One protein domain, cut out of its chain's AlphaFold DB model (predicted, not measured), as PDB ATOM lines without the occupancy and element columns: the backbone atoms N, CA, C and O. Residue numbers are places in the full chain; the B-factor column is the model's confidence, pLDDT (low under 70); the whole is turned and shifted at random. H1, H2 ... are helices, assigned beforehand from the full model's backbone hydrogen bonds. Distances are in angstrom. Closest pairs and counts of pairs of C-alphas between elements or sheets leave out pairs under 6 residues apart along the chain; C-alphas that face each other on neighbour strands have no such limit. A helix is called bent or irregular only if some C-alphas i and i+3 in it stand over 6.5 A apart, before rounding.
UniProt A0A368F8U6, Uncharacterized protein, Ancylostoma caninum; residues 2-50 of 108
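This is residues 2 to 50 of the 108 residues of an uncharacterized protein of Ancylostoma caninum (UniProt A0A368F8U6). One long helix, H1, forms one side of a flat loop of chain, and a long stretch with no named element folds back alongside it toward a single short helix, H2. The first printed residues, 2 to 3, pair with residues 41 to 42 of the returning stretch, and residues 29 to 35 stick out at the turn beyond the end of H1. The printed part has 49 residues with two named helices, H1 then H2, and no named strand; the class is all helix, though under half of the residues, 20 of 49, are in named elements. The whole is loose, with a radius of gyration of the C-alphas of 13.4 A and spans of 39 by 22 by 9 A.

Residues 2 to 3 form a short parallel pairing with residues 41 to 42. H1, residues 13 to 28, and H2, residues 44 to 47, are apart. Every O i to N i+4 pair inside H1 is within hydrogen-bond range; H2 is too short for such a pair, and its one O i to N i+3 pair is within range.

The printed part begins with C-alpha 2 at (112.123, 167.028, 223.348). H1 runs from C-alpha 13 at (120.918, 171.803, 222.475) to C-alpha 28 at (100.967, 178.092, 230.912), a length of 22.6 A. H2 has four residues and ends with C-alpha 47 at (120.135, 156.066, 228.414). Neither helix is bent.

The two C-alphas farthest apart are those of Phe 30 and Ala 50, at 39.5 A. The printed part has no cut. The link from H1 to H2, residues 29 to 43, is long, and residues 29 to 35 of it stand free. The mean pLDDT of the printed part is 90.0; residues 49 to 50 are under 70.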
ATOM      1  N   ASN A   2     110.944 166.558 224.084       92.31
ATOM      2  CA  ASN A   2     112.123 167.028 223.348       92.31
ATOM      3  C   ASN A   2     113.322 166.106 223.622       92.31
ATOM      4  O   ASN A   2     113.515 165.691 224.765       92.31
ATOM      5  N   LEU A   3     114.128 165.794 222.610       91.81
ATOM      6  CA  LEU A   3     115.327 164.973 222.770       91.81
ATOM      7  C   LEU A   3     116.538 165.891 222.907       91.81
ATOM      8  O   LEU A   3     116.858 166.620 221.978       91.81
ATOM      9  N   VAL A   4     117.170 165.890 224.081       90.81
ATOM     10  CA  VAL A   4     118.239 166.838 224.420       90.81
ATOM     11  C   VAL A   4     119.418 166.076 224.989       90.81
ATOM     12  O   VAL A   4     119.315 165.439 226.040       90.81
ATOM     13  N   LYS A   5     120.563 166.188 224.328       89.12
ATOM     14  CA  LYS A   5     121.828 165.648 224.795       89.12
ATOM     15  C   LYS A   5     122.411 166.559 225.867       89.12
ATOM     16  O   LYS A   5     122.883 167.658 225.598       89.12
ATOM     17  N   ARG A   6     122.433 166.083 227.112       83.50
ATOM     18  CA  ARG A   6     122.895 166.874 228.265       83.50
ATOM     19  C   ARG A   6     124.414 167.029 228.304       83.50
ATOM     20  O   ARG A   6     124.917 168.031 228.801       83.50
ATOM     21  N   ARG A   7     125.162 166.039 227.800       83.75
ATOM     22  CA  ARG A   7     126.632 166.076 227.739       83.75
ATOM     23  C   ARG A   7     127.095 166.421 226.326       83.75
ATOM     24  O   ARG A   7     127.318 165.539 225.494       83.75
ATOM     25  N   GLU A   8     127.257 167.714 226.082       84.06
ATOM     26  CA  GLU A   8     127.724 168.285 224.818       84.06
ATOM     27  C   GLU A   8     129.068 169.018 224.986       84.06
ATOM     28  O   GLU A   8     129.408 169.482 226.073       84.06
ATOM     29  N   LYS A   9     129.867 169.092 223.910       85.44
ATOM     30  CA  LYS A   9     131.160 169.812 223.902       85.44
ATOM     31  C   LYS A   9     130.970 171.332 223.815       85.44
ATOM     32  O   LYS A   9     131.786 172.088 224.328       85.44
ATOM     33  N   ARG A  10     129.904 171.775 223.150       87.94
ATOM     34  CA  ARG A  10     129.445 173.168 223.061       87.94
ATOM     35  C   ARG A  10     127.967 173.184 223.407       87.94
ATOM     36  O   ARG A  10     127.281 172.261 222.996       87.94
ATOM     37  N   ARG A  11     127.501 174.208 224.129       85.31
ATOM     38  CA  ARG A  11     126.104 174.314 224.566       85.31
ATOM     39  C   ARG A  11     125.192 174.724 223.413       85.31
ATOM     40  O   ARG A  11     124.963 175.913 223.243       85.31
ATOM     41  N   HIS A  12     124.728 173.787 222.594       87.19
ATOM     42  CA  HIS A  12     123.824 174.090 221.485       87.19
ATOM     43  C   HIS A  12     122.402 173.638 221.812       87.19
ATOM     44  O   HIS A  12     121.478 174.453 221.820       87.19
ATOM     45  N   GLU A  13     122.235 172.370 222.182       88.00
ATOM     46  CA  GLU A  13     120.918 171.803 222.475       88.00
ATOM     47  C   GLU A  13     120.379 172.308 223.819       88.00
ATOM     48  O   GLU A  13     119.180 172.562 223.951       88.00
ATOM     49  N   SER A  14     121.261 172.529 224.805       88.56
ATOM     50  CA  SER A  14     120.852 173.061 226.113       88.56
ATOM     51  C   SER A  14     120.314 174.493 226.019       88.56
ATOM     52  O   SER A  14     119.337 174.818 226.683       88.56
ATOM     53  N   LEU A  15     120.896 175.336 225.155       92.69
ATOM     54  CA  LEU A  15     120.405 176.705 224.950       92.69
ATOM     55  C   LEU A  15     118.981 176.696 224.393       92.69
ATOM     56  O   LEU A  15     118.115 177.413 224.890       92.69
ATOM     57  N   LEU A  16     118.736 175.864 223.381       91.88
ATOM     58  CA  LEU A  16     117.414 175.730 222.783       91.88
ATOM     59  C   LEU A  16     116.404 175.154 223.788       91.88
ATOM     60  O   LEU A  16     115.285 175.653 223.897       91.88
ATOM     61  N   HIS A  17     116.812 174.153 224.573       93.75
ATOM     62  CA  HIS A  17     116.000 173.577 225.646       93.75
ATOM     63  C   HIS A  17     115.535 174.628 226.664       93.75
ATOM     64  O   HIS A  17     114.356 174.627 227.031       93.75
ATOM     65  N   ASP A  18     116.424 175.532 227.080       93.94
ATOM     66  CA  ASP A  18     116.105 176.595 228.035       93.94
ATOM     67  C   ASP A  18     115.093 177.596 227.460       93.94
ATOM     68  O   ASP A  18     114.187 178.043 228.169       93.94
ATOM     69  N   GLN A  19     115.199 177.928 226.168       95.62
ATOM     70  CA  GLN A  19     114.224 178.801 225.504       95.62
ATOM     71  C   GLN A  19     112.851 178.132 225.377       95.62
ATOM     72  O   GLN A  19     111.838 178.768 225.668       95.62
ATOM     73  N   PHE A  20     112.798 176.839 225.044       95.50
ATOM     74  CA  PHE A  20     111.538 176.088 225.040       95.50
ATOM     75  C   PHE A  20     110.891 176.033 226.427       95.50
ATOM     76  O   PHE A  20     109.683 176.224 226.539       95.50
ATOM     77  N   LEU A  21     111.677 175.828 227.490       95.50
ATOM     78  CA  LEU A  21     111.158 175.857 228.860       95.50
ATOM     79  C   LEU A  21     110.539 177.211 229.210       95.50
ATOM     80  O   LEU A  21     109.475 177.250 229.824       95.50
ATOM     81  N   LYS A  22     111.184 178.315 228.819       96.81
ATOM     82  CA  LYS A  22     110.643 179.666 229.023       96.81
ATOM     83  C   LYS A  22     109.344 179.870 228.249       96.81
ATOM     84  O   LYS A  22     108.379 180.351 228.833       96.81
ATOM     85  N   ALA A  23     109.299 179.454 226.984       97.00
ATOM     86  CA  ALA A  23     108.104 179.565 226.154       97.00
ATOM     87  C   ALA A  23     106.927 178.766 226.732       97.00
ATOM     88  O   ALA A  23     105.836 179.304 226.874       97.00
ATOM     89  N   VAL A  24     107.147 177.514 227.146       96.44
ATOM     90  CA  VAL A  24     106.089 176.683 227.750       96.44
ATOM     91  C   VAL A  24     105.593 177.285 229.066       96.44
ATOM     92  O   VAL A  24     104.388 177.369 229.280       96.44
ATOM     93  N   LYS A  25     106.498 177.771 229.928       96.56
ATOM     94  CA  LYS A  25     106.113 178.472 231.165       96.56
ATOM     95  C   LYS A  25     105.284 179.728 230.880       96.56
ATOM     96  O   LYS A  25     104.300 179.970 231.568       96.56
ATOM     97  N   TYR A  26     105.661 180.488 229.856       98.00
ATOM     98  CA  TYR A  26     104.927 181.671 229.416       98.00
ATOM     99  C   TYR A  26     103.569 181.344 228.777       98.00
ATOM    100  O   TYR A  26     102.647 182.143 228.850       98.00
ATOM    101  N   LEU A  27     103.399 180.184 228.150       97.50
ATOM    102  CA  LEU A  27     102.084 179.780 227.651       97.50
ATOM    103  C   LEU A  27     101.174 179.319 228.797       97.50
ATOM    104  O   LEU A  27      99.992 179.647 228.816       97.50
ATOM    105  N   ASN A  28     101.737 178.634 229.794       97.31
ATOM    106  CA  ASN A  28     100.967 178.092 230.912       97.31
ATOM    107  C   ASN A  28     100.381 179.158 231.856       97.31
ATOM    108  O   ASN A  28      99.425 178.849 232.548       97.31
ATOM    109  N   GLN A  29     100.856 180.411 231.861       97.19
ATOM    110  CA  GLN A  29     100.182 181.493 232.617       97.19
ATOM    111  C   GLN A  29      98.779 181.831 232.085       97.19
ATOM    112  O   GLN A  29      98.000 182.463 232.793       97.19
ATOM    113  N   PHE A  30      98.460 181.442 230.846       97.50
ATOM    114  CA  PHE A  30      97.148 181.680 230.242       97.50
ATOM    115  C   PHE A  30      96.201 180.483 230.370       97.50
ATOM    116  O   PHE A  30      95.032 180.599 230.013       97.50
ATOM    117  N   LEU A  31      96.697 179.335 230.841       94.94
ATOM    118  CA  LEU A  31      95.946 178.087 230.902       94.94
ATOM    119  C   LEU A  31      95.559 177.772 232.351       94.94
ATOM    120  O   LEU A  31      96.340 178.038 233.266       94.94
ATOM    121  N   PRO A  32      94.376 177.182 232.591       95.06
ATOM    122  CA  PRO A  32      94.053 176.648 233.903       95.06
ATOM    123  C   PRO A  32      94.982 175.464 234.242       95.06
ATOM    124  O   PRO A  32      95.447 174.766 233.335       95.06
ATOM    125  N   PRO A  33      95.216 175.160 235.535       90.12
ATOM    126  CA  PRO A  33      96.162 174.120 235.952       90.12
ATOM    127  C   PRO A  33      95.914 172.728 235.353       90.12
ATOM    128  O   PRO A  33      96.858 171.964 235.163       90.12
ATOM    129  N   SER A  34      94.658 172.398 235.039       89.38
ATOM    130  CA  SER A  34      94.260 171.131 234.414       89.38
ATOM    131  C   SER A  34      94.716 170.984 232.961       89.38
ATOM    132  O   SER A  34      94.832 169.865 232.473       89.38
ATOM    133  N   GLU A  35      94.968 172.099 232.273       90.81
ATOM    134  CA  GLU A  35      95.283 172.153 230.839       90.81
ATOM    135  C   GLU A  35      96.710 172.637 230.576       90.81
ATOM    136  O   GLU A  35      97.075 172.954 229.444       90.81
ATOM    137  N   HIS A  36      97.545 172.689 231.616       94.12
ATOM    138  CA  HIS A  36      98.942 173.057 231.462       94.12
ATOM    139  C   HIS A  36      99.648 172.162 230.441       94.12
ATOM    140  O   HIS A  36      99.607 170.930 230.493       94.12
ATOM    141  N   ILE A  37     100.388 172.804 229.543       93.44
ATOM    142  CA  ILE A  37     101.221 172.134 228.555       93.44
ATOM    143  C   ILE A  37     102.364 171.434 229.292       93.44
ATOM    144  O   ILE A  37     103.228 172.078 229.900       93.44
ATOM    145  N   ALA A  38     102.393 170.103 229.207       91.19
ATOM    146  CA  ALA A  38     103.450 169.278 229.772       91.19
ATOM    147  C   ALA A  38     104.665 169.220 228.831       91.19
ATOM    148  O   ALA A  38     104.607 168.674 227.726       91.19
ATOM    149  N   TYR A  39     105.806 169.741 229.285       93.88
ATOM    150  CA  TYR A  39     107.074 169.661 228.560       93.88
ATOM    151  C   TYR A  39     108.073 168.759 229.284       93.88
ATOM    152  O   TYR A  39     108.336 168.917 230.473       93.88
ATOM    153  N   MET A  40     108.676 167.837 228.535       90.62
ATOM    154  CA  MET A  40     109.666 166.886 229.037       90.62
ATOM    155  C   MET A  40     110.842 166.797 228.070       90.62
ATOM    156  O   MET A  40     110.636 166.633 226.865       90.62
ATOM    157  N   SER A  41     112.066 166.864 228.600       91.56
ATOM    158  CA  SER A  41     113.306 166.615 227.856       91.56
ATOM    159  C   SER A  41     113.879 165.235 228.165       91.56
ATOM    160  O   SER A  41     113.932 164.867 229.339       91.56
ATOM    161  N   PHE A  42     114.389 164.530 227.162       90.06
ATOM    162  CA  PHE A  42     114.939 163.186 227.308       90.06
ATOM    163  C   PHE A  42     116.285 163.029 226.591       90.06
ATOM    164  O   PHE A  42     116.432 163.433 225.443       90.06
ATOM    165  N   ASP A  43     117.267 162.431 227.266       89.75
ATOM    166  CA  ASP A  43     118.611 162.194 226.726       89.75
ATOM    167  C   ASP A  43     118.779 160.715 226.355       89.75
ATOM    168  O   ASP A  43     119.207 159.885 227.162       89.75
ATOM    169  N   VAL A  44     118.440 160.391 225.106       87.12
ATOM    170  CA  VAL A  44     118.532 159.029 224.552       87.12
ATOM    171  C   VAL A  44     119.971 158.506 224.606       87.12
ATOM    172  O   VAL A  44     120.208 157.343 224.933       87.12
ATOM    173  N   ALA A  45     120.950 159.369 224.314       84.31
ATOM    174  CA  ALA A  45     122.357 158.989 224.241       84.31
ATOM    175  C   ALA A  45     122.925 158.611 225.616       84.31
ATOM    176  O   ALA A  45     123.806 157.754 225.704       84.31
ATOM    177  N   ARG A  46     122.427 159.236 226.687       81.69
ATOM    178  CA  ARG A  46     122.754 158.852 228.063       81.69
ATOM    179  C   ARG A  46     122.117 157.517 228.440       81.69
ATOM    180  O   ARG A  46     122.817 156.672 228.991       81.69
ATOM    181  N   CYS A  47     120.839 157.318 228.123       81.31
ATOM    182  CA  CYS A  47     120.135 156.066 228.414       81.31
ATOM    183  C   CYS A  47     120.764 154.862 227.702       81.31
ATOM    184  O   CYS A  47     120.904 153.809 228.305       81.31
ATOM    185  N   ASN A  48     121.237 155.023 226.464       75.88
ATOM    186  CA  ASN A  48     121.876 153.927 225.731       75.88
ATOM    187  C   ASN A  48     123.283 153.556 226.248       75.88
ATOM    188  O   ASN A  48     123.799 152.490 225.934       75.88
ATOM    189  N   LYS A  49     123.940 154.440 227.015       69.56
ATOM    190  CA  LYS A  49     125.280 154.185 227.579       69.56
ATOM    191  C   LYS A  49     125.249 153.457 228.918       69.56
ATOM    192  O   LYS A  49     126.269 152.901 229.316       69.56
ATOM    193  N   ALA A  50     124.126 153.493 229.627       64.12
ATOM    194  CA  ALA A  50     123.961 152.728 230.848       64.12
ATOM    195  C   ALA A  50     123.695 151.268 230.454       64.12
ATOM    196  O   ALA A  50     122.623 150.935 229.966       64.12
TER     197      ALA A  50